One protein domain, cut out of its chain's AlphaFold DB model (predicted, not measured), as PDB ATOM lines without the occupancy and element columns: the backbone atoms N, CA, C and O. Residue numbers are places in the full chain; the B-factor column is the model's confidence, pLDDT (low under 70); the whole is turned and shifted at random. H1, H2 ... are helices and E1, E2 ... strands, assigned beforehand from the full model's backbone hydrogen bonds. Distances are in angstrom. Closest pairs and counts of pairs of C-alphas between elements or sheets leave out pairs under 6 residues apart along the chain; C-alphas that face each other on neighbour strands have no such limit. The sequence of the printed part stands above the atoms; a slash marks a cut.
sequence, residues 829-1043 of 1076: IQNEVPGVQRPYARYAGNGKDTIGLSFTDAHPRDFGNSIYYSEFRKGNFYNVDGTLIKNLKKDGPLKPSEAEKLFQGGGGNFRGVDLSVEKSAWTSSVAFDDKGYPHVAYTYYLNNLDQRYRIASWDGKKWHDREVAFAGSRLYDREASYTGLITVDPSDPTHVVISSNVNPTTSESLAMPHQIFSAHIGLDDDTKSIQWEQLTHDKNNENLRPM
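This is residues 829 to 1043 of the 1076 residues of a protein of Pseudoalteromonas sp. meg-B1 (UniProt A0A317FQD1). Three twisted sheets stand face to face in a row, slightly fanned like neighbouring blades of a propeller: a branched sheet of E1 to E6, the sheet of E7 to E10 in the middle, and the sheet of E11 to E13. E14 covers part of the third sheet's other face, and the tiny helix H1 sits at the far end of the first sheet. The printed part has 215 residues with fourteen named strands and one named helix, which lies between E5 and E6; the sheets are antiparallel, the last two in the orders E7 E8 E9 E10 and E11 E12 E13. The class is mostly strand, with under half of the residues in named elements; the whole is compact, with a radius of gyration of the C-alphas of 17.1 A and spans of 55 by 41 by 25 A.

Begin at C-alpha 841 at (166.241, 204.521, 277.080), where E1, residues 841 to 845, starts the branched sheet. Its others are E2, 851 to 856, E3, 867 to 873, 20.3 A long, E4, 876 to 878, E5, 884 to 887, and E6, 900 to 903; H1 is 888 to 891. Next read E7, 920 to 928, 24.6 A, which bends by 52 degrees at residue 924, E8, 934 to 943, 28.4 A, E9, 946 to 954, 27.0 A, and E10, 959 to 968, 25.7 A. Then come E11, 982 to 985, E12, 988 to 996, 21.5 A, E13, 1011 to 1016, and E14, 1038 to 1043, ending at C-alpha 1043 at (182.573, 200.279, 275.364).

Look first at E3: E2 lies on one side, with N 853 and O 870 2.8 A apart, and E4 and E6 on the other, with N 871 and O 878 2.9 A and N 869 and O 900 2.8 A apart. E1 to E5 form a meander, each strand the antiparallel neighbour of the one before, as do E7 to E10 and E11 to E13. H1 only grazes this strongly twisted sheet; it is too short for any O i to N i+4 pair, and its one O i to N i+3 pair is not within range. In this stack of sheets, the closest C-alphas of E1 and E7 are those of Ala 844 and Val 926, 5.6 A apart. In the hairpin of E7 and E8, N 937 and O 925 are 2.8 A apart. The closest C-alphas of E7 and E11 are those of Ser 925 and Thr 983, 5.2 A apart. In the hairpin of E12 and E13, N 994 and O 1013 are 2.9 A apart. E14 pairs with no named strand; its closest C-alpha to E13 is Asn 1039, 5.2 A from that of Gln 1011.

The C-alphas of Lys 890 and Lys 1035, 55.3 A apart, are the farthest pair. The links E6 to E7, E10 to E11, E12 to E13 and E13 to E14 are long. The printed part has no cut, and no printed residue is under 70 in pLDDT.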
ATOM      1  N   ILE A 829     159.437 210.475 276.498       97.88
ATOM      2  CA  ILE A 829     158.767 209.167 276.463       97.88
ATOM      3  C   ILE A 829     157.982 209.016 277.761       97.88
ATOM      4  O   ILE A 829     158.532 209.257 278.829       97.88
ATOM      5  N   GLN A 830     156.717 208.617 277.698       96.00
ATOM      6  CA  GLN A 830     155.886 208.354 278.878       96.00
ATOM      7  C   GLN A 830     155.735 206.852 279.119       96.00
ATOM      8  O   GLN A 830     155.750 206.059 278.179       96.00
ATOM      9  N   ASN A 831     155.562 206.447 280.376       93.56
ATOM     10  CA  ASN A 831     155.173 205.079 280.698       93.56
ATOM     11  C   ASN A 831     153.693 204.838 280.346       93.56
ATOM     12  O   ASN A 831     152.857 205.732 280.460       93.56
ATOM     13  N   GLU A 832     153.355 203.611 279.954       93.31
ATOM     14  CA  GLU A 832     151.962 203.200 279.695       93.31
ATOM     15  C   GLU A 832     151.563 201.904 280.414       93.31
ATOM     16  O   GLU A 832     150.386 201.546 280.462       93.31
ATOM     17  N   VAL A 833     152.541 201.203 280.997       92.00
ATOM     18  CA  VAL A 833     152.310 199.998 281.792       92.00
ATOM     19  C   VAL A 833     151.764 200.405 283.171       92.00
ATOM     20  O   VAL A 833     152.326 201.313 283.793       92.00
ATOM     21  N   PRO A 834     150.689 199.760 283.672       86.44
ATOM     22  CA  PRO A 834     150.130 200.058 284.988       86.44
ATOM     23  C   PRO A 834     151.141 199.910 286.137       86.44
ATOM     24  O   PRO A 834     152.008 199.035 286.120       86.44
ATOM     25  N   GLY A 835     150.969 200.720 287.183       85.06
ATOM     26  CA  GLY A 835     151.847 200.748 288.355       85.06
ATOM     27  C   GLY A 835     152.950 201.806 288.257       85.06
ATOM     28  O   GLY A 835     152.943 202.653 287.366       85.06
ATOM     29  N   VAL A 836     153.890 201.781 289.204       83.25
ATOM     30  CA  VAL A 836     155.046 202.691 289.210       83.25
ATOM     31  C   VAL A 836     156.097 202.143 288.245       83.25
ATOM     32  O   VAL A 836     156.985 201.391 288.636       83.25
ATOM     33  N   GLN A 837     155.945 202.480 286.966       90.19
ATOM     34  CA  GLN A 837     156.797 202.001 285.879       90.19
ATOM     35  C   GLN A 837     157.633 203.120 285.283       90.19
ATOM     36  O   GLN A 837     157.304 204.295 285.413       90.19
ATOM     37  N   ARG A 838     158.738 202.733 284.640       92.69
ATOM     38  CA  ARG A 838     159.711 203.672 284.087       92.69
ATOM     39  C   ARG A 838     160.418 203.070 282.859       92.69
ATOM     40  O   ARG A 838     161.158 202.098 283.015       92.69
ATOM     41  N   PRO A 839     160.211 203.612 281.646       93.81
ATOM     42  CA  PRO A 839     161.008 203.295 280.471       93.81
ATOM     43  C   PRO A 839     162.492 203.539 280.731       93.81
ATOM     44  O   PRO A 839     162.875 204.529 281.366       93.81
ATOM     45  N   TYR A 840     163.337 202.638 280.249       95.19
ATOM     46  CA  TYR A 840     164.781 202.838 280.166       95.19
ATOM     47  C   TYR A 840     165.152 203.057 278.716       95.19
ATOM     48  O   TYR A 840     164.753 202.257 277.880       95.19
ATOM     49  N   ALA A 841     165.902 204.120 278.435       96.56
ATOM     50  CA  ALA A 841     166.241 204.521 277.080       96.56
ATOM     51  C   ALA A 841     167.757 204.573 276.872       96.56
ATOM     52  O   ALA A 841     168.507 204.960 277.768       96.56
ATOM     53  N   ARG A 842     168.185 204.185 275.674       97.00
ATOM     54  CA  ARG A 842     169.529 204.340 275.123       97.00
ATOM     55  C   ARG A 842     169.422 205.101 273.815       97.00
ATOM     56  O   ARG A 842     168.426 204.980 273.101       97.00
ATOM     57  N   TYR A 843     170.454 205.875 273.524       97.44
ATOM     58  CA  TYR A 843     170.433 206.856 272.456       97.44
ATOM     59  C   TYR A 843     171.632 206.658 271.528       97.44
ATOM     60  O   TYR A 843     172.690 206.200 271.959       97.44
ATOM     61  N   ALA A 844     171.468 207.030 270.265       96.31
ATOM     62  CA  ALA A 844     172.564 207.203 269.319       96.31
ATOM     63  C   ALA A 844     172.256 208.408 268.435       96.31
ATOM     64  O   ALA A 844     171.154 208.503 267.906       96.31
ATOM     65  N   GLY A 845     173.200 209.329 268.273       93.94
ATOM     66  CA  GLY A 845     173.066 210.449 267.345       93.94
ATOM     67  C   GLY A 845     173.850 210.178 266.069       93.94
ATOM     68  O   GLY A 845     174.967 209.675 266.143       93.94
ATOM     69  N   ASN A 846     173.310 210.565 264.914       92.69
ATOM     70  CA  ASN A 846     174.069 210.565 263.655       92.69
ATOM     71  C   ASN A 846     174.949 211.827 263.482       92.69
ATOM     72  O   ASN A 846     175.513 212.046 262.413       92.69
ATOM     73  N   GLY A 847     175.017 212.689 264.509       90.94
ATOM     74  CA  GLY A 847     175.773 213.952 264.519       90.94
ATOM     75  C   GLY A 847     175.200 215.055 263.620       90.94
ATOM     76  O   GLY A 847     175.783 216.136 263.504       90.94
ATOM     77  N   LYS A 848     174.069 214.796 262.959       94.50
ATOM     78  CA  LYS A 848     173.517 215.664 261.925       94.50
ATOM     79  C   LYS A 848     172.107 216.115 262.259       94.50
ATOM     80  O   LYS A 848     171.904 217.273 262.604       94.50
ATOM     81  N   ASP A 849     171.143 215.211 262.172       95.06
ATOM     82  CA  ASP A 849     169.723 215.552 262.241       95.06
ATOM     83  C   ASP A 849     168.864 214.542 263.000       95.06
ATOM     84  O   ASP A 849     167.694 214.832 263.213       95.06
ATOM     85  N   THR A 850     169.397 213.386 263.404       97.12
ATOM     86  CA  THR A 850     168.597 212.283 263.948       97.12
ATOM     87  C   THR A 850     169.222 211.697 265.213       97.12
ATOM     88  O   THR A 850     170.415 211.381 265.245       97.12
ATOM     89  N   ILE A 851     168.392 211.500 266.244       98.25
ATOM     90  CA  ILE A 851     168.709 210.703 267.437       98.25
ATOM     91  C   ILE A 851     167.847 209.437 267.410       98.25
ATOM     92  O   ILE A 851     166.623 209.513 267.498       98.25
ATOM     93  N   GLY A 852     168.473 208.268 267.306       98.06
ATOM     94  CA  GLY A 852     167.817 206.975 267.481       98.06
ATOM     95  C   GLY A 852     167.562 206.687 268.959       98.06
ATOM     96  O   GLY A 852     168.439 206.900 269.798       98.06
ATOM     97  N   LEU A 853     166.365 206.198 269.276       98.25
ATOM     98  CA  LEU A 853     165.894 205.906 270.628       98.25
ATOM     99  C   LEU A 853     165.594 204.407 270.735       98.25
ATOM    100  O   LEU A 853     164.633 203.942 270.134       98.25
ATOM    101  N   SER A 854     166.364 203.659 271.528       98.25
ATOM    102  CA  SER A 854     166.010 202.291 271.942       98.25
ATOM    103  C   SER A 854     165.521 202.317 273.376       98.25
ATOM    104  O   SER A 854     166.218 202.850 274.242       98.25
ATOM    105  N   PHE A 855     164.346 201.763 273.660       98.12
ATOM    106  CA  PHE A 855     163.786 201.862 275.002       98.12
ATOM    107  C   PHE A 855     162.842 200.727 275.392       98.12
ATOM    108  O   PHE A 855     162.322 199.998 274.549       98.12
ATOM    109  N   THR A 856     162.638 200.575 276.701       97.50
ATOM    110  CA  THR A 856     161.713 199.603 277.297       97.50
ATOM    111  C   THR A 856     160.372 200.239 277.657       97.50
ATOM    112  O   THR A 856     160.278 201.449 277.840       97.50
ATOM    113  N   ASP A 857     159.324 199.434 277.825       95.44
ATOM    114  CA  ASP A 857     158.012 199.890 278.319       95.44
ATOM    115  C   ASP A 857     157.923 199.972 279.856       95.44
ATOM    116  O   ASP A 857     157.047 200.651 280.399       95.44
ATOM    117  N   ALA A 858     158.845 199.318 280.566       95.19
ATOM    118  CA  ALA A 858     158.866 199.222 282.024       95.19
ATOM    119  C   ALA A 858     160.248 198.799 282.566       95.19
ATOM    120  O   ALA A 858     161.180 198.530 281.795       95.19
ATOM    121  N   HIS A 859     160.371 198.717 283.897       93.88
ATOM    122  CA  HIS A 859     161.548 198.149 284.559       93.88
ATOM    123  C   HIS A 859     161.488 196.611 284.533       93.88
ATOM    124  O   HIS A 859     160.480 196.051 284.964       93.88
ATOM    125  N   PRO A 860     162.547 195.897 284.125       93.31
ATOM    126  CA  PRO A 860     162.490 194.444 283.915       93.31
ATOM    127  C   PRO A 860     162.391 193.612 285.197       93.31
ATOM    128  O   PRO A 860     161.903 192.485 285.172       93.31
ATOM    129  N   ARG A 861     162.782 194.168 286.351       92.94
ATOM    130  CA  ARG A 861     162.438 193.560 287.652       92.94
ATOM    131  C   ARG A 861     160.933 193.581 287.926       92.94
ATOM    132  O   ARG A 861     160.407 192.662 288.548       92.94
ATOM    133  N   ASP A 862     160.251 194.622 287.459       92.69
ATOM    134  CA  ASP A 862     158.871 194.924 287.833       92.69
ATOM    135  C   ASP A 862     157.873 194.402 286.777       92.69
ATOM    136  O   ASP A 862     156.731 194.079 287.115       92.69
ATOM    137  N   PHE A 863     158.300 194.282 285.513       94.38
ATOM    138  CA  PHE A 863     157.489 193.836 284.381       94.38
ATOM    139  C   PHE A 863     158.325 193.117 283.311       94.38
ATOM    140  O   PHE A 863     159.465 193.491 283.059       94.38
ATOM    141  N   GLY A 864     157.745 192.126 282.626       94.50
ATOM    142  CA  GLY A 864     158.364 191.417 281.496       94.50
ATOM    143  C   GLY A 864     158.425 192.280 280.233       94.50
ATOM    144  O   GLY A 864     157.707 192.024 279.268       94.50
ATOM    145  N   ASN A 865     159.237 193.329 280.290       96.06
ATOM    146  CA  ASN A 865     159.304 194.432 279.341       96.06
ATOM    147  C   ASN A 865     159.817 194.043 277.940       96.06
ATOM    148  O   ASN A 865     160.540 193.064 277.752       96.06
ATOM    149  N   SER A 866     159.414 194.838 276.949       97.44
ATOM    150  CA  SER A 866     159.766 194.694 275.525       97.44
ATOM    151  C   SER A 866     160.840 195.708 275.098       97.44
ATOM    152  O   SER A 866     161.137 196.633 275.853       97.44
ATOM    153  N   ILE A 867     161.404 195.557 273.891       98.44
ATOM    154  CA  ILE A 867     162.315 196.547 273.279       98.44
ATOM    155  C   ILE A 867     161.608 197.253 272.123       98.44
ATOM    156  O   ILE A 867     161.056 196.593 271.237       98.44
ATOM    157  N   TYR A 868     161.669 198.583 272.127       98.56
ATOM    158  CA  TYR A 868     161.091 199.460 271.113       98.56
ATOM    159  C   TYR A 868     162.147 200.379 270.504       98.56
ATOM    160  O   TYR A 868     163.143 200.697 271.158       98.56
ATOM    161  N   TYR A 869     161.896 200.833 269.277       98.62
ATOM    162  CA  TYR A 869     162.741 201.777 268.559       98.62
ATOM    163  C   TYR A 869     161.940 202.900 267.895       98.62
ATOM    164  O   TYR A 869     160.840 202.687 267.386       98.62
ATOM    165  N   SER A 870     162.501 204.109 267.908       98.50
ATOM    166  CA  SER A 870     162.016 205.259 267.142       98.50
ATOM    167  C   SER A 870     163.159 206.238 266.866       98.50
ATOM    168  O   SER A 870     164.116 206.318 267.633       98.50
ATOM    169  N   GLU A 871     163.049 207.017 265.794       98.38
ATOM    170  CA  GLU A 871     163.945 208.133 265.492       98.38
ATOM    171  C   GLU A 871     163.330 209.469 265.916       98.38
ATOM    172  O   GLU A 871     162.154 209.730 265.664       98.38
ATOM    173  N   PHE A 872     164.134 210.353 266.504       98.38
ATOM    174  CA  PHE A 872     163.735 211.706 266.871       98.38
ATOM    175  C   PHE A 872     164.514 212.751 266.071       98.38
ATOM    176  O   PHE A 872     165.745 212.761 266.081       98.38
ATOM    177  N   ARG A 873     163.778 213.645 265.400       96.00
ATOM    178  CA  ARG A 873     164.329 214.794 264.663       96.00
ATOM    179  C   ARG A 873     163.334 215.942 264.580       96.00
ATOM    180  O   ARG A 873     162.145 215.735 264.310       96.00
ATOM    181  N   LYS A 874     163.796 217.171 264.804       94.19
ATOM    182  CA  LYS A 874     163.015 218.420 264.737       94.19
ATOM    183  C   LYS A 874     161.706 218.366 265.538       94.19
ATOM    184  O   LYS A 874     160.665 218.829 265.067       94.19
ATOM    185  N   GLY A 875     161.728 217.757 266.726       95.81
ATOM    186  CA  GLY A 875     160.549 217.625 267.595       95.81
ATOM    187  C   GLY A 875     159.516 216.581 267.152       95.81
ATOM    188  O   GLY A 875     158.385 216.604 267.641       95.81
ATOM    189  N   ASN A 876     159.860 215.691 266.219       98.19
ATOM    190  CA  ASN A 876     158.980 214.643 265.703       98.19
ATOM    191  C   ASN A 876     159.598 213.258 265.911       98.19
ATOM    192  O   ASN A 876     160.817 213.113 265.828       98.19
ATOM    193  N   PHE A 877     158.736 212.264 266.113       98.69
ATOM    194  CA  PHE A 877     159.097 210.849 266.162       98.69
ATOM    195  C   PHE A 877     158.795 210.172 264.830       98.69
ATOM    196  O   PHE A 877     157.738 210.415 264.241       98.69
ATOM    197  N   TYR A 878     159.691 209.298 264.390       98.56
ATOM    198  CA  TYR A 878     159.563 208.515 263.167       98.56
ATOM    199  C   TYR A 878     159.841 207.034 263.440       98.56
ATOM    200  O   TYR A 878     160.558 206.689 264.384       98.56
ATOM    201  N   ASN A 879     159.272 206.174 262.600       98.00
ATOM    202  CA  ASN A 879     159.766 204.814 262.396       98.00
ATOM    203  C   ASN A 879     161.096 204.865 261.629       98.00
ATOM    204  O   ASN A 879     161.391 205.867 260.969       98.00
ATOM    205  N   VAL A 880     161.855 203.770 261.647       97.06
ATOM    206  CA  VAL A 880     163.139 203.653 260.933       97.06
ATOM    207  C   VAL A 880     163.016 203.821 259.412       97.06
ATOM    208  O   VAL A 880     163.953 204.248 258.746       97.06
ATOM    209  N   ASP A 881     161.847 203.532 258.831       95.88
ATOM    210  CA  ASP A 881     161.573 203.745 257.401       95.88
ATOM    211  C   ASP A 881     161.265 205.216 257.044       95.88
ATOM    212  O   ASP A 881     161.004 205.548 255.885       95.88
ATOM    213  N   GLY A 882     161.295 206.107 258.040       95.75
ATOM    214  CA  GLY A 882     161.008 207.529 257.904       95.75
ATOM    215  C   GLY A 882     159.527 207.894 258.006       95.75
ATOM    216  O   GLY A 882     159.192 209.073 257.861       95.75
ATOM    217  N   THR A 883     158.632 206.941 258.280       97.62
ATOM    218  CA  THR A 883     157.209 207.221 258.521       97.62
ATOM    219  C   THR A 883     157.035 208.033 259.802       97.62
ATOM    220  O   THR A 883     157.524 207.652 260.862       97.62
ATOM    221  N   LEU A 884     156.321 209.159 259.722       98.19
ATOM    222  CA  LEU A 884     156.013 209.998 260.883       98.19
ATOM    223  C   LEU A 884     155.085 209.252 261.854       98.19
ATOM    224  O   LEU A 884     153.985 208.862 261.470       98.19
ATOM    225  N   ILE A 885     155.498 209.136 263.118       98.31
ATOM    226  CA  ILE A 885     154.667 208.628 264.217       98.31
ATOM    227  C   ILE A 885     153.818 209.775 264.763       98.31
ATOM    228  O   ILE A 885     152.590 209.731 264.684       98.31
ATOM    229  N   LYS A 886     154.464 210.822 265.303       97.94
ATOM    230  CA  LYS A 886     153.786 212.012 265.846       97.94
ATOM    231  C   LYS A 886     154.722 213.184 266.126       97.94
ATOM    232  O   LYS A 886     155.945 213.031 266.146       97.94
ATOM    233  N   ASN A 887     154.137 214.353 266.391       98.12
ATOM    234  CA  ASN A 887     154.866 215.543 266.817       98.12
ATOM    235  C   ASN A 887     154.794 215.703 268.342       98.12
ATOM    236  O   ASN A 887     153.707 215.800 268.906       98.12
ATOM    237  N   LEU A 888     155.944 215.809 269.008       97.81
ATOM    238  CA  LEU A 888     156.023 215.849 270.471       97.81
ATOM    239  C   LEU A 888     155.278 217.050 271.075       97.81
ATOM    240  O   LEU A 888     154.526 216.904 272.035       97.81
ATOM    241  N   LYS A 889     155.450 218.241 270.492       95.56
ATOM    242  CA  LYS A 889     154.846 219.482 271.004       95.56
ATOM    243  C   LYS A 889     153.325 219.502 270.847       95.56
ATOM    244  O   LYS A 889     152.629 220.082 271.675       95.56
ATOM    245  N   LYS A 890     152.817 218.918 269.762       96.62
ATOM    246  CA  LYS A 890     151.389 218.897 269.439       96.62
ATOM    247  C   LYS A 890     150.651 217.752 270.134       96.62
ATOM    248  O   LYS A 890     149.549 217.968 270.630       96.62
ATOM    249  N   ASP A 891     151.247 216.562 270.146       97.62
ATOM    250  CA  ASP A 891     150.564 215.307 270.476       97.62
ATOM    251  C   ASP A 891     151.040 214.695 271.814       97.62
ATOM    252  O   ASP A 891     150.445 213.732 272.303       97.62
ATOM    253  N   GLY A 892     152.082 215.260 272.439       97.50
ATOM    254  CA  GLY A 892     152.625 214.824 273.729       97.50
ATOM    255  C   GLY A 892     153.680 213.704 273.642       97.50
ATOM    256  O   GLY A 892     154.029 213.256 272.543       97.50
ATOM    257  N   PRO A 893     154.205 213.246 274.801       97.88
ATOM    258  CA  PRO A 893     155.306 212.280 274.885       97.88
ATOM    259  C   PRO A 893     154.990 210.944 274.208       97.88
ATOM    260  O   PRO A 893     153.845 210.472 274.217       97.88
ATOM    261  N   LEU A 894     156.014 210.308 273.634       98.38
ATOM    262  CA  LEU A 894     155.905 209.006 272.973       98.38
ATOM    263  C   LEU A 894     155.490 207.917 273.965       98.38
ATOM    264  O   LEU A 894     156.076 207.803 275.039       98.38
ATOM    265  N   LYS A 895     154.477 207.124 273.614       97.50
ATOM    266  CA  LYS A 895     154.146 205.884 274.318       97.50
ATOM    267  C   LYS A 895     154.877 204.726 273.639       97.50
ATOM    268  O   LYS A 895     154.910 204.703 272.410       97.50
ATOM    269  N   PRO A 896     155.417 203.753 274.389       96.62
ATOM    270  CA  PRO A 896     156.096 202.605 273.793       96.62
ATOM    271  C   PRO A 896     155.289 201.883 272.711       96.62
ATOM    272  O   PRO A 896     155.825 201.604 271.644       96.62
ATOM    273  N   SER A 897     153.989 201.683 272.912       96.00
ATOM    274  CA  SER A 897     153.091 201.025 271.958       96.00
ATOM    275  C   SER A 897     152.908 201.748 270.619       96.00
ATOM    276  O   SER A 897     152.422 201.131 269.673       96.00
ATOM    277  N   GLU A 898     153.282 203.026 270.518       97.88
ATOM    278  CA  GLU A 898     153.240 203.801 269.271       97.88
ATOM    279  C   GLU A 898     154.518 203.642 268.431       97.88
ATOM    280  O   GLU A 898     154.522 204.025 267.264       97.88
ATOM    281  N   ALA A 899     155.592 203.112 269.020       97.94
ATOM    282  CA  ALA A 899     156.892 202.927 268.384       97.94
ATOM    283  C   ALA A 899     157.058 201.517 267.797       97.94
ATOM    284  O   ALA A 899     156.260 200.607 268.046       97.94
ATOM    285  N   GLU A 900     158.129 201.306 267.032       97.31
ATOM    286  CA  GLU A 900     158.418 200.001 266.443       97.31
ATOM    287  C   GLU A 900     158.860 199.017 267.522       97.31
ATOM    288  O   GLU A 900     159.869 199.222 268.195       97.31
ATOM    289  N   LYS A 901     158.125 197.918 267.689       97.75
ATOM    290  CA  LYS A 901     158.495 196.858 268.629       97.75
ATOM    291  C   LYS A 901     159.516 195.922 267.987       97.75
ATOM    292  O   LYS A 901     159.161 195.136 267.112       97.75
ATOM    293  N   LEU A 902     160.757 195.979 268.462       97.94
ATOM    294  CA  LEU A 902     161.848 195.123 267.993       97.94
ATOM    295  C   LEU A 902     161.780 193.722 268.604       97.94
ATOM    296  O   LEU A 902     162.038 192.730 267.929       97.94
ATOM    297  N   PHE A 903     161.408 193.647 269.883       97.88
ATOM    298  CA  PHE A 903     161.348 192.400 270.639       97.88
ATOM    299  C   PHE A 903     160.162 192.393 271.600       97.88
ATOM    300  O   PHE A 903     159.908 193.384 272.283       97.88
ATOM    301  N   GLN A 904     159.460 191.261 271.690       97.19
ATOM    302  CA  GLN A 904     158.322 191.069 272.590       97.19
ATOM    303  C   GLN A 904     158.754 190.345 273.872       97.19
ATOM    304  O   GLN A 904     159.049 189.151 273.847       97.19
ATOM    305  N   GLY A 905     158.720 191.059 274.999       95.75
ATOM    306  CA  GLY A 905     158.973 190.500 276.327       95.75
ATOM    307  C   GLY A 905     157.839 189.622 276.862       95.75
ATOM    308  O   GLY A 905     156.763 189.519 276.263       95.75
ATOM    309  N   GLY A 906     158.078 188.993 278.017       95.06
ATOM    310  CA  GLY A 906     157.159 188.033 278.640       95.06
ATOM    311  C   GLY A 906     155.858 188.611 279.207       95.06
ATOM    312  O   GLY A 906     154.922 187.851 279.444       95.06
ATOM    313  N   GLY A 907     155.784 189.923 279.456       93.31
ATOM    314  CA  GLY A 907     154.605 190.608 280.006       93.31
ATOM    315  C   GLY A 907     154.203 190.202 281.433       93.31
ATOM    316  O   GLY A 907     153.120 190.561 281.889       93.31
ATOM    317  N   GLY A 908     155.039 189.423 282.130       92.50
ATOM    318  CA  GLY A 908     154.808 189.007 283.514       92.50
ATOM    319  C   GLY A 908     154.962 190.154 284.521       92.50
ATOM    320  O   GLY A 908     155.408 191.244 284.171       92.50
ATOM    321  N   ASN A 909     154.635 189.884 285.786       92.31
ATOM    322  CA  ASN A 909     154.726 190.847 286.890       92.31
ATOM    323  C   ASN A 909     155.911 190.539 287.819       92.31
ATOM    324  O   ASN A 909     156.434 189.424 287.796       92.31
ATOM    325  N   PHE A 910     156.271 191.509 288.663       92.06
ATOM    326  CA  PHE A 910     157.271 191.408 289.734       92.06
ATOM    327  C   PHE A 910     157.238 190.070 290.497       92.06
ATOM    328  O   PHE A 910     156.172 189.585 290.884       92.06
ATOM    329  N   ARG A 911     158.423 189.496 290.751       93.56
ATOM    330  CA  ARG A 911     158.589 188.154 291.351       93.56
ATOM    331  C   ARG A 911     159.334 188.137 292.686       93.56
ATOM    332  O   ARG A 911     159.323 187.114 293.364       93.56
ATOM    333  N   GLY A 912     159.975 189.239 293.060       89.81
ATOM    334  CA  GLY A 912     160.854 189.332 294.223       89.81
ATOM    335  C   GLY A 912     162.024 190.268 293.940       89.81
ATOM    336  O   GLY A 912     162.284 190.605 292.791       89.81
ATOM    337  N   VAL A 913     162.716 190.714 294.988       86.81
ATOM    338  CA  VAL A 913     163.855 191.635 294.829       86.81
ATOM    339  C   VAL A 913     165.085 190.956 294.222       86.81
ATOM    340  O   VAL A 913     165.841 191.629 293.538       86.81
ATOM    341  N   ASP A 914     165.228 189.638 294.397       90.94
ATOM    342  CA  ASP A 914     166.390 188.854 293.941       90.94
ATOM    343  C   ASP A 914     166.188 188.198 292.558       90.94
ATOM    344  O   ASP A 914     166.974 187.354 292.114       90.94
ATOM    345  N   LEU A 915     165.078 188.531 291.894       93.06
ATOM    346  CA  LEU A 915     164.660 187.965 290.614       93.06
ATOM    347  C   LEU A 915     164.163 189.069 289.695       93.06
ATOM    348  O   LEU A 915     163.431 189.959 290.117       93.06
ATOM    349  N   SER A 916     164.477 188.954 288.411       94.38
ATOM    350  CA  SER A 916     163.780 189.734 287.389       94.38
ATOM    351  C   SER A 916     162.588 188.970 286.826       94.38
ATOM    352  O   SER A 916     162.433 187.758 287.041       94.38
ATOM    353  N   VAL A 917     161.695 189.677 286.133       95.19
ATOM    354  CA  VAL A 917     160.592 189.007 285.452       95.19
ATOM    355  C   VAL A 917     161.170 188.149 284.335       95.19
ATOM    356  O   VAL A 917     161.990 188.595 283.546       95.19
ATOM    357  N   GLU A 918     160.753 186.890 284.268       94.56
ATOM    358  CA  GLU A 918     161.177 185.999 283.193       94.56
ATOM    359  C   GLU A 918     160.876 186.611 281.823       94.56
ATOM    360  O   GLU A 918     159.778 187.127 281.584       94.56
ATOM    361  N   LYS A 919     161.840 186.498 280.909       95.94
ATOM    362  CA  LYS A 919     161.747 187.020 279.545       95.94
ATOM    363  C   LYS A 919     161.626 188.546 279.478       95.94
ATOM    364  O   LYS A 919     160.968 189.072 278.579       95.94
ATOM    365  N   SER A 920     162.222 189.250 280.434       96.56
ATOM    366  CA  SER A 920     162.395 190.699 280.389       96.56
ATOM    367  C   SER A 920     163.659 191.070 279.608       96.56
ATOM    368  O   SER A 920     164.650 190.336 279.643       96.56
ATOM    369  N   ALA A 921     163.639 192.203 278.915       96.69
ATOM    370  CA  ALA A 921     164.744 192.691 278.102       96.69
ATOM    371  C   ALA A 921     165.284 194.044 278.596       96.69
ATOM    372  O   ALA A 921     164.571 194.856 279.187       96.69
ATOM    373  N   TRP A 922     166.561 194.312 278.337       95.00
ATOM    374  CA  TRP A 922     167.205 195.553 278.757       95.00
ATOM    375  C   TRP A 922     168.068 196.130 277.634       95.00
ATOM    376  O   TRP A 922     169.010 195.492 277.177       95.00
ATOM    377  N   THR A 923     167.776 197.354 277.185       96.25
ATOM    378  CA  THR A 923     168.566 198.011 276.128       96.25
ATOM    379  C   THR A 923     169.998 198.316 276.594       96.25
ATOM    380  O   THR A 923     170.195 198.852 277.689       96.25
ATOM    381  N   SER A 924     171.006 198.006 275.772       96.38
ATOM    382  CA  SER A 924     172.427 198.130 276.144       96.38
ATOM    383  C   SER A 924     173.189 199.109 275.255       96.38
ATOM    384  O   SER A 924     173.820 200.032 275.769       96.38
ATOM    385  N   SER A 925     173.105 198.968 273.933       96.88
ATOM    386  CA  SER A 925     173.864 199.798 272.988       96.88
ATOM    387  C   SER A 925     173.077 200.047 271.704       96.88
ATOM    388  O   SER A 925     172.277 199.207 271.296       96.88
ATOM    389  N   VAL A 926     173.277 201.216 271.094       97.31
ATOM    390  CA  VAL A 926     172.669 201.612 269.817       97.31
ATOM    391  C   VAL A 926     173.743 202.299 268.979       97.31
ATOM    392  O   VAL A 926     174.466 203.145 269.500       97.31
ATOM    393  N   ALA A 927     173.831 201.961 267.696       96.81
ATOM    394  CA  ALA A 927     174.695 202.635 266.730       96.81
ATOM    395  C   ALA A 927     174.020 202.697 265.355       96.81
ATOM    396  O   ALA A 927     173.124 201.901 265.069       96.81
ATOM    397  N   PHE A 928     174.459 203.634 264.518       96.12
ATOM    398  CA  PHE A 928     174.102 203.689 263.103       96.12
ATOM    399  C   PHE A 928     175.273 203.175 262.262       96.12
ATOM    400  O   PHE A 928     176.423 203.448 262.602       96.12
ATOM    401  N   ASP A 929     174.988 202.444 261.187       94.69
ATOM    402  CA  ASP A 929     175.994 202.102 260.177       94.69
ATOM    403  C   ASP A 929     176.264 203.282 259.220       94.69
ATOM    404  O   ASP A 929     175.689 204.369 259.338       94.69
ATOM    405  N   ASP A 930     177.142 203.066 258.241       92.00
ATOM    406  CA  ASP A 930     177.515 204.059 257.227       92.00
ATOM    407  C   ASP A 930     176.351 204.500 256.316       92.00
ATOM    408  O   ASP A 930     176.415 205.562 255.689       92.00
ATOM    409  N   LYS A 931     175.268 203.719 256.257       93.38
ATOM    410  CA  LYS A 931     174.029 204.030 255.528       93.38
ATOM    411  C   LYS A 931     172.997 204.730 256.407       93.38
ATOM    412  O   LYS A 931     171.947 205.125 255.897       93.38
ATOM    413  N   GLY A 932     173.285 204.904 257.695       93.62
ATOM    414  CA  GLY A 932     172.352 205.442 258.675       93.62
ATOM    415  C   GLY A 932     171.338 204.414 259.174       93.62
ATOM    416  O   GLY A 932     170.316 204.806 259.728       93.62
ATOM    417  N   TYR A 933     171.577 203.116 258.983       96.19
ATOM    418  CA  TYR A 933     170.700 202.073 259.500       96.19
ATOM    419  C   TYR A 933     171.037 201.737 260.956       96.19
ATOM    420  O   TYR A 933     172.211 201.590 261.300       96.19
ATOM    421  N   PRO A 934     170.033 201.627 261.841       97.50
ATOM    422  CA  PRO A 934     170.269 201.366 263.254       97.50
ATOM    423  C   PRO A 934     170.532 199.894 263.589       97.50
ATOM    424  O   PRO A 934     169.910 198.968 263.058       97.50
ATOM    425  N   HIS A 935     171.398 199.707 264.583       98.19
ATOM    426  CA  HIS A 935     171.710 198.444 265.240       98.19
ATOM    427  C   HIS A 935     171.496 198.604 266.747       98.19
ATOM    428  O   HIS A 935     172.112 199.464 267.374       98.19
ATOM    429  N   VAL A 936     170.627 197.778 267.331       98.50
ATOM    430  CA  VAL A 936     170.246 197.820 268.747       98.50
ATOM    431  C   VAL A 936     170.683 196.528 269.426       98.50
ATOM    432  O   VAL A 936     170.139 195.463 269.142       98.50
ATOM    433  N   ALA A 937     171.637 196.624 270.348       98.31
ATOM    434  CA  ALA A 937     172.059 195.519 271.200       98.31
ATOM    435  C   ALA A 937     171.387 195.596 272.576       98.31
ATOM    436  O   ALA A 937     171.300 196.668 273.189       98.31
ATOM    437  N   TYR A 938     170.923 194.455 273.074       98.38
ATOM    438  CA  TYR A 938     170.174 194.375 274.323       98.38
ATOM    439  C   TYR A 938     170.362 193.024 275.023       98.38
ATOM    440  O   TYR A 938     170.778 192.032 274.416       98.38
ATOM    441  N   THR A 939     170.065 192.992 276.320       97.50
ATOM    442  CA  THR A 939     170.077 191.770 277.129       97.50
ATOM    443  C   THR A 939     168.681 191.187 277.257       97.50
ATOM    444  O   THR A 939     167.677 191.897 277.170       97.50
ATOM    445  N   TYR A 940     168.616 189.880 277.476       97.38
ATOM    446  CA  TYR A 940     167.378 189.146 277.672       97.38
ATOM    447  C   TYR A 940     167.537 188.148 278.821       97.38
ATOM    448  O   TYR A 940     168.378 187.246 278.776       97.38
ATOM    449  N   TYR A 941     166.740 188.340 279.869       97.44
ATOM    450  CA  TYR A 941     166.812 187.586 281.115       97.44
ATOM    451  C   TYR A 941     165.901 186.354 281.058       97.44
ATOM    452  O   TYR A 941     164.682 186.473 280.898       97.44
ATOM    453  N   LEU A 942     166.476 185.158 281.222       95.94
ATOM    454  CA  LEU A 942     165.706 183.924 281.408       95.94
ATOM    455  C   LEU A 942     165.644 183.562 282.886       95.94
ATOM    456  O   LEU A 942     164.564 183.365 283.435       95.94
ATOM    457  N   ASN A 943     166.804 183.485 283.530       94.88
ATOM    458  CA  ASN A 943     166.926 183.293 284.966       94.88
ATOM    459  C   ASN A 943     168.292 183.802 285.448       94.88
ATOM    460  O   ASN A 943     169.133 184.247 284.671       94.88
ATOM    461  N   ASN A 944     168.532 183.704 286.750       95.12
ATOM    462  CA  ASN A 944     169.724 184.250 287.380       95.12
ATOM    463  C   ASN A 944     171.064 183.607 286.955       95.12
ATOM    464  O   ASN A 944     172.121 184.170 287.249       95.12
ATOM    465  N   LEU A 945     171.037 182.427 286.333       94.06
ATOM    466  CA  LEU A 945     172.214 181.716 285.824       94.06
ATOM    467  C   LEU A 945     172.321 181.788 284.300       94.06
ATOM    468  O   LEU A 945     173.324 181.350 283.748       94.06
ATOM    469  N   ASP A 946     171.287 182.304 283.636       95.62
ATOM    470  CA  ASP A 946     171.138 182.176 282.200       95.62
ATOM    471  C   ASP A 946     170.524 183.435 281.584       95.62
ATOM    472  O   ASP A 946     169.312 183.671 281.637       95.62
ATOM    473  N   GLN A 947     171.382 184.263 280.998       97.38
ATOM    474  CA  GLN A 947     171.008 185.477 280.281       97.38
ATOM    475  C   GLN A 947     171.550 185.440 278.845       97.38
ATOM    476  O   GLN A 947     172.467 184.679 278.510       97.38
ATOM    477  N   ARG A 948     170.957 186.243 277.959       98.00
ATOM    478  CA  ARG A 948     171.273 186.271 276.523       98.00
ATOM    479  C   ARG A 948     171.597 187.675 276.049       98.00
ATOM    480  O   ARG A 948     170.953 188.630 276.477       98.00
ATOM    481  N   TYR A 949     172.533 187.775 275.114       98.56
ATOM    482  CA  TYR A 949     172.740 188.969 274.306       98.56
ATOM    483  C   TYR A 949     172.047 188.815 272.957       98.56
ATOM    484  O   TYR A 949     172.121 187.762 272.315       98.56
ATOM    485  N   ARG A 950     171.364 189.876 272.530       98.31
ATOM    486  CA  ARG A 950     170.617 189.937 271.275       98.31
ATOM    487  C   ARG A 950     170.942 191.223 270.528       98.31
ATOM    488  O   ARG A 950     171.276 192.233 271.150       98.31
ATOM    489  N   ILE A 951     170.834 191.174 269.202       98.44
ATOM    490  CA  ILE A 951     171.001 192.335 268.324       98.44
ATOM    491  C   ILE A 951     169.835 192.388 267.339       98.44
ATOM    492  O   ILE A 951     169.558 191.411 266.643       98.44
ATOM    493  N   ALA A 952     169.197 193.550 267.253       98.25
ATOM    494  CA  ALA A 952     168.237 193.894 266.215       98.25
ATOM    495  C   ALA A 952     168.874 194.888 265.233       98.25
ATOM    496  O   ALA A 952     169.322 195.958 265.640       98.25
ATOM    497  N   SER A 953     168.934 194.538 263.948       98.06
ATOM    498  CA  SER A 953     169.538 195.380 262.899       98.06
ATOM    499  C   SER A 953     168.544 195.664 261.780       98.06
ATOM    500  O   SER A 953     167.832 194.754 261.354       98.06
ATOM    501  N   TRP A 954     168.512 196.898 261.283       97.75
ATOM    502  CA  TRP A 954     167.726 197.267 260.106       97.75
ATOM    503  C   TRP A 954     168.564 197.132 258.828       97.75
ATOM    504  O   TRP A 954     169.698 197.589 258.783       97.75
ATOM    505  N   ASP A 955     168.018 196.520 257.775       95.75
ATOM    506  CA  ASP A 955     168.725 196.344 256.490       95.75
ATOM    507  C   ASP A 955     168.282 197.326 255.386       95.75
ATOM    508  O   ASP A 955     168.673 197.191 254.221       95.75
ATOM    509  N   GLY A 956     167.426 198.295 255.729       96.12
ATOM    510  CA  GLY A 956     166.747 199.178 254.777       96.12
ATOM    511  C   GLY A 956     165.329 198.732 254.406       96.12
ATOM    512  O   GLY A 956     164.615 199.480 253.740       96.12
ATOM    513  N   LYS A 957     164.913 197.517 254.787       95.81
ATOM    514  CA  LYS A 957     163.599 196.941 254.447       95.81
ATOM    515  C   LYS A 957     162.900 196.261 255.618       95.81
ATOM    516  O   LYS A 957     161.671 196.285 255.665       95.81
ATOM    517  N   LYS A 958     163.642 195.586 256.497       96.50
ATOM    518  CA  LYS A 958     163.103 194.880 257.663       96.50
ATOM    519  C   LYS A 958     164.110 194.833 258.815       96.50
ATOM    520  O   LYS A 958     165.321 194.917 258.613       96.50
ATOM    521  N   TRP A 959     163.586 194.626 260.019       97.88
ATOM    522  CA  TRP A 959     164.379 194.336 261.210       97.88
ATOM    523  C   TRP A 959     164.789 192.860 261.256       97.88
ATOM    524  O   TRP A 959     163.981 191.969 260.985       97.88
ATOM    525  N   HIS A 960     166.038 192.612 261.642       97.44
ATOM    526  CA  HIS A 960     166.605 191.289 261.903       97.44
ATOM    527  C   HIS A 960     166.988 191.185 263.377       97.44
ATOM    528  O   HIS A 960     168.066 191.635 263.769       97.44
ATOM    529  N   ASP A 961     166.098 190.616 264.186       97.00
ATOM    530  CA  ASP A 961     166.326 190.355 265.609       97.00
ATOM    531  C   ASP A 961     166.858 188.936 265.835       97.00
ATOM    532  O   ASP A 961     166.217 187.955 265.446       97.00
ATOM    533  N   ARG A 962     168.026 188.819 266.475       95.62
ATOM    534  CA  ARG A 962     168.718 187.535 266.656       95.62
ATOM    535  C   ARG A 962     169.453 187.435 267.985       95.62
ATOM    536  O   ARG A 962     169.923 188.425 268.542       95.62
ATOM    537  N   GLU A 963     169.532 186.209 268.495       97.88
ATOM    538  CA  GLU A 963     170.377 185.859 269.637       97.88
ATOM    539  C   GLU A 963     171.815 185.684 269.163       97.88
ATOM    540  O   GLU A 963     172.053 184.924 268.228       97.88
ATOM    541  N   VAL A 964     172.757 186.375 269.805       98.12
ATOM    542  CA  VAL A 964     174.156 186.412 269.351       98.12
ATOM    543  C   VAL A 964     175.139 185.811 270.349       98.12
ATOM    544  O   VAL A 964     176.206 185.353 269.949       98.12
ATOM    545  N   ALA A 965     174.796 185.775 271.641       98.44
ATOM    546  CA  ALA A 965     175.654 185.161 272.646       98.44
ATOM    547  C   ALA A 965     174.912 184.747 273.921       98.44
ATOM    548  O   ALA A 965     173.937 185.376 274.350       98.44
ATOM    549  N   PHE A 966     175.458 183.726 274.577       98.50
ATOM    550  CA  PHE A 966     175.213 183.441 275.986       98.50
ATOM    551  C   PHE A 966     175.923 184.511 276.834       98.50
ATOM    552  O   PHE A 966     177.126 184.709 276.694       98.50
ATOM    553  N   ALA A 967     175.179 185.218 277.692       97.44
ATOM    554  CA  ALA A 967     175.720 186.263 278.571       97.44
ATOM    555  C   ALA A 967     176.158 185.728 279.945       97.44
ATOM    556  O   ALA A 967     176.857 186.416 280.690       97.44
ATOM    557  N   GLY A 968     175.708 184.516 280.286       96.44
ATOM    558  CA  GLY A 968     175.994 183.863 281.557       96.44
ATOM    559  C   GLY A 968     175.091 184.327 282.698       96.44
ATOM    560  O   GLY A 968     173.909 184.621 282.492       96.44
ATOM    561  N   SER A 969     175.634 184.343 283.913       94.62
ATOM    562  CA  SER A 969     174.863 184.627 285.126       94.62
ATOM    563  C   SER A 969     174.678 186.123 285.391       94.62
ATOM    564  O   SER A 969     175.334 186.980 284.800       94.62
ATOM    565  N   ARG A 970     173.774 186.439 286.329       94.06
ATOM    566  CA  ARG A 970     173.655 187.778 286.933       94.06
ATOM    567  C   ARG A 970     174.952 188.219 287.608       94.06
ATOM    568  O   ARG A 970     175.704 187.362 288.071       94.06
ATOM    569  N   LEU A 971     175.141 189.534 287.732       94.44
ATOM    570  CA  LEU A 971     176.229 190.108 288.534       94.44
ATOM    571  C   LEU A 971     175.970 189.970 290.045       94.44
ATOM    572  O   LEU A 971     176.867 189.617 290.794       94.44
ATOM    573  N   TYR A 972     174.738 190.227 290.497       92.25
ATOM    574  CA  TYR A 972     174.313 190.119 291.902       92.25
ATOM    575  C   TYR A 972     172.773 190.030 291.995       92.25
ATOM    576  O   TYR A 972     172.067 190.239 291.007       92.25
ATOM    577  N   ASP A 973     172.235 189.708 293.175       86.38
ATOM    578  CA  ASP A 973     170.824 189.314 293.361       86.38
ATOM    579  C   ASP A 973     169.810 190.442 293.125       86.38
ATOM    580  O   ASP A 973     168.889 190.286 292.322       86.38
ATOM    581  N   ARG A 974     169.994 191.597 293.781       85.69
ATOM    582  CA  ARG A 974     169.001 192.692 293.845       85.69
ATOM    583  C   ARG A 974     168.577 193.269 292.482       85.69
ATOM    584  O   ARG A 974     167.495 193.850 292.364       85.69
ATOM    585  N   GLU A 975     169.426 193.132 291.468       89.06
ATOM    586  CA  GLU A 975     169.143 193.512 290.080       89.06
ATOM    587  C   GLU A 975     169.561 192.373 289.144       89.06
ATOM    588  O   GLU A 975     170.442 192.513 288.301       89.06
ATOM    589  N   ALA A 976     168.922 191.212 289.294       92.56
ATOM    590  CA  ALA A 976     169.326 189.988 288.605       92.56
ATOM    591  C   ALA A 976     169.362 190.043 287.057       92.56
ATOM    592  O   ALA A 976     169.946 189.152 286.446       92.56
ATOM    593  N   SER A 977     168.769 191.062 286.419       92.75
ATOM    594  CA  SER A 977     168.901 191.320 284.969       92.75
ATOM    595  C   SER A 977     170.221 191.992 284.572       92.75
ATOM    596  O   SER A 977     170.453 192.236 283.389       92.75
ATOM    597  N   TYR A 978     171.066 192.371 285.534       94.88
ATOM    598  CA  TYR A 978     172.359 192.976 285.240       94.88
ATOM    599  C   TYR A 978     173.312 191.888 284.743       94.88
ATOM    600  O   TYR A 978     173.484 190.848 285.385       94.88
ATOM    601  N   THR A 979     173.939 192.153 283.599       95.50
ATOM    602  CA  THR A 979     174.979 191.318 282.991       95.50
ATOM    603  C   THR A 979     176.285 192.106 282.883       95.50
ATOM    604  O   THR A 979     176.333 193.299 283.194       95.50
ATOM    605  N   GLY A 980     177.333 191.468 282.360       96.31
ATOM    606  CA  GLY A 980     178.563 192.146 281.952       96.31
ATOM    607  C   GLY A 980     178.402 193.167 280.813       96.31
ATOM    608  O   GLY A 980     179.280 193.998 280.621       96.31
ATOM    609  N   LEU A 981     177.257 193.176 280.127       97.62
ATOM    610  CA  LEU A 981     176.875 193.996 278.970       97.62
ATOM    611  C   LEU A 981     177.494 193.623 277.614       97.62
ATOM    612  O   LEU A 981     178.504 192.931 277.502       97.62
ATOM    613  N   ILE A 982     176.825 194.136 276.579       98.38
ATOM    614  CA  ILE A 982     177.167 194.081 275.157       98.38
ATOM    615  C   ILE A 982     177.241 195.507 274.603       98.38
ATOM    616  O   ILE A 982     176.396 196.350 274.921       98.38
ATOM    617  N   THR A 983     178.214 195.765 273.731       97.62
ATOM    618  CA  THR A 983     178.303 196.996 272.946       97.62
ATOM    619  C   THR A 983     178.562 196.698 271.474       97.62
ATOM    620  O   THR A 983     179.316 195.787 271.141       97.62
ATOM    621  N   VAL A 984     177.951 197.497 270.602       96.94
ATOM    622  CA  VAL A 984     178.300 197.585 269.178       96.94
ATOM    623  C   VAL A 984     179.306 198.717 268.980       96.94
ATOM    624  O   VAL A 984     179.297 199.687 269.745       96.94
ATOM    625  N   ASP A 985     180.185 198.590 267.993       95.62
ATOM    626  CA  ASP A 985     181.130 199.637 267.612       95.62
ATOM    627  C   ASP A 985     180.397 200.758 266.846       95.62
ATOM    628  O   ASP A 985     179.783 200.494 265.810       95.62
ATOM    629  N   PRO A 986     180.453 202.022 267.310       91.75
ATOM    630  CA  PRO A 986     179.793 203.138 266.630       91.75
ATOM    631  C   PRO A 986     180.291 203.427 265.205       91.75
ATOM    632  O   PRO A 986     179.616 204.142 264.475       91.75
ATOM    633  N   SER A 987     181.485 202.946 264.835       91.31
ATOM    634  CA  SER A 987     182.075 203.121 263.497       91.31
ATOM    635  C   SER A 987     181.834 201.934 262.560       91.31
ATOM    636  O   SER A 987     181.898 202.092 261.344       91.31
ATOM    637  N   ASP A 988     181.566 200.759 263.128       94.06
ATOM    638  CA  ASP A 988     181.275 199.523 262.407       94.06
ATOM    639  C   ASP A 988     180.355 198.648 263.268       94.06
ATOM    640  O   ASP A 988     180.836 197.791 264.008       94.06
ATOM    641  N   PRO A 989     179.025 198.810 263.186       95.00
ATOM    642  CA  PRO A 989     178.103 198.074 264.048       95.00
ATOM    643  C   PRO A 989     178.126 196.545 263.895       95.00
ATOM    644  O   PRO A 989     177.423 195.858 264.643       95.00
ATOM    645  N   THR A 990     178.890 195.992 262.941       95.50
ATOM    646  CA  THR A 990     179.144 194.549 262.869       95.50
ATOM    647  C   THR A 990     180.181 194.097 263.894       95.50
ATOM    648  O   THR A 990     180.107 192.960 264.347       95.50
ATOM    649  N   HIS A 991     181.102 194.966 264.317       97.19
ATOM    650  CA  HIS A 991     182.058 194.689 265.383       97.19
ATOM    651  C   HIS A 991     181.388 194.844 266.756       97.19
ATOM    652  O   HIS A 991     180.853 195.899 267.111       97.19
ATOM    653  N   VAL A 992     181.400 193.765 267.538       98.25
ATOM    654  CA  VAL A 992     180.663 193.639 268.797       98.25
ATOM    655  C   VAL A 992     181.585 193.147 269.897       98.25
ATOM    656  O   VAL A 992     182.312 192.173 269.719       98.25
ATOM    657  N   VAL A 993     181.496 193.790 271.060       98.38
ATOM    658  CA  VAL A 993     182.237 193.406 272.263       98.38
ATOM    659  C   VAL A 993     181.254 193.088 273.385       98.38
ATOM    660  O   VAL A 993     180.324 193.852 273.652       98.38
ATOM    661  N   ILE A 994     181.455 191.952 274.048       98.62
ATOM    662  CA  ILE A 994     180.610 191.464 275.144       98.62
ATOM    663  C   ILE A 994     181.438 191.141 276.378       98.62
ATOM    664  O   ILE A 994     182.639 190.907 276.288       98.62
ATOM    665  N   SER A 995     180.762 191.058 277.518       98.56
ATOM    666  CA  SER A 995     181.300 190.501 278.753       98.56
ATOM    667  C   SER A 995     180.457 189.306 279.217       98.56
ATOM    668  O   SER A 995     179.228 189.409 279.308       98.56
ATOM    669  N   SER A 996     181.098 188.162 279.473       98.31
ATOM    670  CA  SER A 996     180.440 186.888 279.812       98.31
ATOM    671  C   SER A 996     181.304 186.018 280.730       98.31
ATOM    672  O   SER A 996     182.515 185.943 280.544       98.31
ATOM    673  N   ASN A 997     180.695 185.316 281.691       97.75
ATOM    674  CA  ASN A 997     181.361 184.291 282.519       97.75
ATOM    675  C   ASN A 997     181.126 182.847 282.028       97.75
ATOM    676  O   ASN A 997     181.520 181.869 282.668       97.75
ATOM    677  N   VAL A 998     180.489 182.711 280.867       97.88
ATOM    678  CA  VAL A 998     180.324 181.456 280.133       97.88
ATOM    679  C   VAL A 998     180.877 181.615 278.722       97.88
ATOM    680  O   VAL A 998     180.969 182.728 278.202       97.88
ATOM    681  N   ASN A 999     181.201 180.503 278.074       97.62
ATOM    682  CA  ASN A 999     181.507 180.486 276.655       97.62
ATOM    683  C   ASN A 999     180.313 181.080 275.868       97.62
ATOM    684  O   ASN A 999     179.208 180.525 275.946       97.62
ATOM    685  N   PRO A1000     180.512 182.170 275.098       98.00
ATOM    686  CA  PRO A1000     179.421 182.865 274.414       98.00
ATOM    687  C   PRO A1000     178.686 182.047 273.347       98.00
ATOM    688  O   PRO A1000     177.602 182.450 272.932       98.00
ATOM    689  N   THR A1001     179.251 180.919 272.911       97.31
ATOM    690  CA  THR A1001     178.680 180.002 271.913       97.31
ATOM    691  C   THR A1001     178.014 178.786 272.560       97.31
ATOM    692  O   THR A1001     176.967 178.344 272.087       97.31
ATOM    693  N   THR A1002     178.599 178.219 273.624       95.31
ATOM    694  CA  THR A1002     178.170 176.916 274.181       95.31
ATOM    695  C   THR A1002     177.451 176.992 275.526       95.31
ATOM    696  O   THR A1002     176.881 175.987 275.948       95.31
ATOM    697  N   SER A1003     177.446 178.149 276.201       95.12
ATOM    698  CA  SER A1003     176.984 178.315 277.593       95.12
ATOM    699  C   SER A1003     177.835 177.623 278.660       95.12
ATOM    700  O   SER A1003     177.474 177.658 279.839       95.12
ATOM    701  N   GLU A1004     178.930 176.962 278.285       96.19
ATOM    702  CA  GLU A1004     179.785 176.266 279.244       96.19
ATOM    703  C   GLU A1004     180.468 177.271 280.174       96.19
ATOM    704  O   GLU A1004     180.978 178.296 279.729       96.19
ATOM    705  N   SER A1005     180.470 176.988 281.478       95.31
ATOM    706  CA  SER A1005     181.116 177.856 282.465       95.31
ATOM    707  C   SER A1005     182.610 177.990 282.189       95.31
ATOM    708  O   SER A1005     183.289 176.995 281.940       95.31
ATOM    709  N   LEU A1006     183.130 179.214 282.301       91.81
ATOM    710  CA  LEU A1006     184.565 179.474 282.211       91.81
ATOM    711  C   LEU A1006     185.309 179.148 283.515       91.81
ATOM    712  O   LEU A1006     186.536 179.178 283.525       91.81
ATOM    713  N   ALA A1007     184.585 178.877 284.611       90.56
ATOM    714  CA  ALA A1007     185.138 178.821 285.968       90.56
ATOM    715  C   ALA A1007     185.989 180.065 286.320       90.56
ATOM    716  O   ALA A1007     186.971 179.976 287.054       90.56
ATOM    717  N   MET A1008     185.607 181.216 285.764       86.94
ATOM    718  CA  MET A1008     186.229 182.528 285.943       86.94
ATOM    719  C   MET A1008     185.125 183.588 286.097       86.94
ATOM    720  O   MET A1008     183.994 183.336 285.660       86.94
ATOM    721  N   PRO A1009     185.437 184.767 286.669       93.94
ATOM    722  CA  PRO A1009     184.588 185.958 286.575       93.94
ATOM    723  C   PRO A1009     184.279 186.335 285.115       93.94
ATOM    724  O   PRO A1009     184.858 185.759 284.185       93.94
ATOM    725  N   HIS A1010     183.397 187.307 284.877       97.94
ATOM    726  CA  HIS A1010     183.070 187.740 283.517       97.94
ATOM    727  C   HIS A1010     184.321 188.207 282.752       97.94
ATOM    728  O   HIS A1010     185.132 188.980 283.260       97.94
ATOM    729  N   GLN A1011     184.466 187.735 281.513       98.12
ATOM    730  CA  GLN A1011     185.574 188.024 280.600       98.12
ATOM    731  C   GLN A1011     185.082 188.764 279.356       98.12
ATOM    732  O   GLN A1011     183.925 188.610 278.961       98.12
ATOM    733  N   ILE A1012     185.966 189.530 278.713       98.38
ATOM    734  CA  ILE A1012     185.666 190.262 277.482       98.38
ATOM    735  C   ILE A1012     185.876 189.373 276.259       98.38
ATOM    736  O   ILE A1012     186.916 188.729 276.122       98.38
ATOM    737  N   PHE A1013     184.916 189.412 275.338       98.25
ATOM    738  CA  PHE A1013     184.997 188.774 274.027       98.25
ATOM    739  C   PHE A1013     184.690 189.780 272.918       98.25
ATOM    740  O   PHE A1013     183.879 190.684 273.118       98.25
ATOM    741  N   SER A1014     185.299 189.601 271.748       97.44
ATOM    742  CA  SER A1014     185.026 190.377 270.536       97.44
ATOM    743  C   SER A1014     184.689 189.470 269.352       97.44
ATOM    744  O   SER A1014     185.205 188.356 269.250       97.44
ATOM    745  N   ALA A1015     183.807 189.930 268.466       97.62
ATOM    746  CA  ALA A1015     183.481 189.268 267.207       97.62
ATOM    747  C   ALA A1015     182.989 190.276 266.158       97.62
ATOM    748  O   ALA A1015     182.580 191.388 266.489       97.62
ATOM    749  N   HIS A1016     182.974 189.849 264.894       96.75
ATOM    750  CA  HIS A1016     182.175 190.496 263.850       96.75
ATOM    751  C   HIS A1016     180.911 189.668 263.604       96.75
ATOM    752  O   HIS A1016     180.995 188.446 263.484       96.75
ATOM    753  N   ILE A1017     179.753 190.326 263.551       96.25
ATOM    754  CA  ILE A1017     178.433 189.692 263.499       96.25
ATOM    755  C   ILE A1017     177.647 190.225 262.299       96.25
ATOM    756  O   ILE A1017     177.263 191.395 262.245       96.25
ATOM    757  N   GLY A1018     177.361 189.343 261.347       93.62
ATOM    758  CA  GLY A1018     176.508 189.597 260.192       93.62
ATOM    759  C   GLY A1018     175.009 189.554 260.510       93.62
ATOM    760  O   GLY A1018     174.575 189.270 261.630       93.62
ATOM    761  N   LEU A1019     174.185 189.859 259.502       94.50
ATOM    762  CA  LEU A1019     172.718 189.862 259.622       94.50
ATOM    763  C   LEU A1019     172.118 188.456 259.759       94.50
ATOM    764  O   LEU A1019     171.101 188.301 260.430       94.50
ATOM    765  N   ASP A1020     172.760 187.455 259.155       93.25
ATOM    766  CA  ASP A1020     172.305 186.060 259.152       93.25
ATOM    767  C   ASP A1020     172.991 185.203 260.233       93.25
ATOM    768  O   ASP A1020     172.756 183.998 260.305       93.25
ATOM    769  N   ASP A1021     173.849 185.814 261.058       94.94
ATOM    770  CA  ASP A1021     174.596 185.109 262.094       94.94
ATOM    771  C   ASP A1021     173.746 184.795 263.331       94.94
ATOM    772  O   ASP A1021     172.897 185.583 263.756       94.94
ATOM    773  N   ASP A1022     174.031 183.649 263.944       92.31
ATOM    774  CA  ASP A1022     173.461 183.206 265.213       92.31
ATOM    775  C   ASP A1022     174.564 182.755 266.183       92.31
ATOM    776  O   ASP A1022     175.755 182.757 265.862       92.31
ATOM    777  N   THR A1023     174.176 182.331 267.388       93.62
ATOM    778  CA  THR A1023     175.117 181.876 268.424       93.62
ATOM    779  C   THR A1023     176.095 180.788 267.965       93.62
ATOM    780  O   THR A1023     177.151 180.648 268.579       93.62
ATOM    781  N   LYS A1024     175.787 180.017 266.909       92.31
ATOM    782  CA  LYS A1024     176.619 178.916 266.400       92.31
ATOM    783  C   LYS A1024     177.549 179.328 265.263       92.31
ATOM    784  O   LYS A1024     178.574 178.672 265.085       92.31
ATOM    785  N   SER A1025     177.190 180.336 264.466       95.25
ATOM    786  CA  SER A1025     178.034 180.806 263.358       95.25
ATOM    787  C   SER A1025     179.096 181.807 263.817       95.25
ATOM    788  O   SER A1025     180.194 181.829 263.255       95.25
ATOM    789  N   ILE A1026     178.814 182.572 264.876       97.38
ATOM    790  CA  ILE A1026     179.708 183.612 265.391       97.38
ATOM    791  C   ILE A1026     180.976 182.995 265.988       97.38
ATOM    792  O   ILE A1026     180.927 182.083 266.813       97.38
ATOM    793  N   GLN A1027     182.124 183.540 265.585       96.25
ATOM    794  CA  GLN A1027     183.431 183.191 266.134       96.25
ATOM    795  C   GLN A1027     183.877 184.276 267.114       96.25
ATOM    796  O   GLN A1027     184.232 185.379 266.703       96.25
ATOM    797  N   TRP A1028     183.848 183.953 268.406       97.31
ATOM    798  CA  TRP A1028     184.263 184.858 269.474       97.31
ATOM    799  C   TRP A1028     185.761 184.737 269.765       97.31
ATOM    800  O   TRP A1028     186.266 183.649 270.036       97.31
ATOM    801  N   GLU A1029     186.454 185.871 269.773       96.38
ATOM    802  CA  GLU A1029     187.804 186.009 270.311       96.38
ATOM    803  C   GLU A1029     187.725 186.451 271.776       96.38
ATOM    804  O   GLU A1029     187.152 187.494 272.086       96.38
ATOM    805  N   GLN A1030     188.310 185.676 272.689       95.94
ATOM    806  CA  GLN A1030     188.409 186.055 274.098       95.94
ATOM    807  C   GLN A1030     189.583 187.023 274.305       95.94
ATOM    808  O   GLN A1030     190.741 186.656 274.111       95.94
ATOM    809  N   LEU A1031     189.289 188.254 274.727       94.56
ATOM    810  CA  LEU A1031     190.288 189.306 274.931       94.56
ATOM    811  C   LEU A1031     190.924 189.264 276.331       94.56
ATOM    812  O   LEU A1031     192.073 189.673 276.487       94.56
ATOM    813  N   THR A1032     190.216 188.756 277.348       94.31
ATOM    814  CA  THR A1032     190.708 188.692 278.740       94.31
ATOM    815  C   THR A1032     190.716 187.268 279.286       94.31
ATOM    816  O   THR A1032     189.845 186.467 278.968       94.31
ATOM    817  N   HIS A1033     191.698 186.951 280.130       90.94
ATOM    818  CA  HIS A1033     191.857 185.642 280.780       90.94
ATOM    819  C   HIS A1033     192.155 185.823 282.280       90.94
ATOM    820  O   HIS A1033     193.099 185.242 282.815       90.94
ATOM    821  N   ASP A1034     191.400 186.706 282.939       82.88
ATOM    822  CA  ASP A1034     191.614 187.083 284.337       82.88
ATOM    823  C   ASP A1034     190.807 186.178 285.275       82.88
ATOM    824  O   ASP A1034     189.577 186.185 285.262       82.88
ATOM    825  N   LYS A1035     191.502 185.390 286.097       82.94
ATOM    826  CA  LYS A1035     190.866 184.453 287.033       82.94
ATOM    827  C   LYS A1035     190.309 185.127 288.287       82.94
ATOM    828  O   LYS A1035     189.516 184.500 288.983       82.94
ATOM    829  N   ASN A1036     190.725 186.358 288.575       78.12
ATOM    830  CA  ASN A1036     190.520 186.997 289.872       78.12
ATOM    831  C   ASN A1036     189.596 188.215 289.794       78.12
ATOM    832  O   ASN A1036     188.944 188.533 290.783       78.12
ATOM    833  N   ASN A1037     189.527 188.889 288.644       86.81
ATOM    834  CA  ASN A1037     188.755 190.121 288.496       86.81
ATOM    835  C   ASN A1037     187.620 189.994 287.481       86.81
ATOM    836  O   ASN A1037     187.775 189.394 286.416       86.81
ATOM    837  N   GLU A1038     186.506 190.652 287.791       94.06
ATOM    838  CA  GLU A1038     185.415 190.893 286.854       94.06
ATOM    839  C   GLU A1038     185.878 191.829 285.739       94.06
ATOM    840  O   GLU A1038     186.541 192.829 286.011       94.06
ATOM    841  N   ASN A1039     185.498 191.543 284.493       97.88
ATOM    842  CA  ASN A1039     185.699 192.434 283.352       97.88
ATOM    843  C   ASN A1039     184.340 192.809 282.767       97.88
ATOM    844  O   ASN A1039     183.721 192.018 282.058       97.88
ATOM    845  N   LEU A1040     183.854 194.009 283.073       97.56
ATOM    846  CA  LEU A1040     182.456 194.393 282.894       97.56
ATOM    847  C   LEU A1040     182.305 195.664 282.061       97.56
ATOM    848  O   LEU A1040     183.167 196.535 282.022       97.56
ATOM    849  N   ARG A1041     181.118 195.819 281.480       96.88
ATOM    850  CA  ARG A1041     180.616 197.043 280.847       96.88
ATOM    851  C   ARG A1041     181.530 197.581 279.742       96.88
ATOM    852  O   ARG A1041     181.928 198.752 279.813       96.88
ATOM    853  N   PRO A1042     181.842 196.760 278.720       97.62
ATOM    854  CA  PRO A1042     182.683 197.193 277.618       97.62
ATOM    855  C   PRO A1042     182.059 198.369 276.856       97.62
ATOM    856  O   PRO A1042     180.839 198.492 276.735       97.62
ATOM    857  N   MET A1043     182.915 199.228 276.317       96.19
ATOM    858  CA  MET A1043     182.573 200.279 275.364       96.19
ATOM    859  C   MET A1043     183.688 200.440 274.332       96.19
ATOM    860  O   MET A1043     184.841 200.084 274.586       96.19
TER     861      MET A1043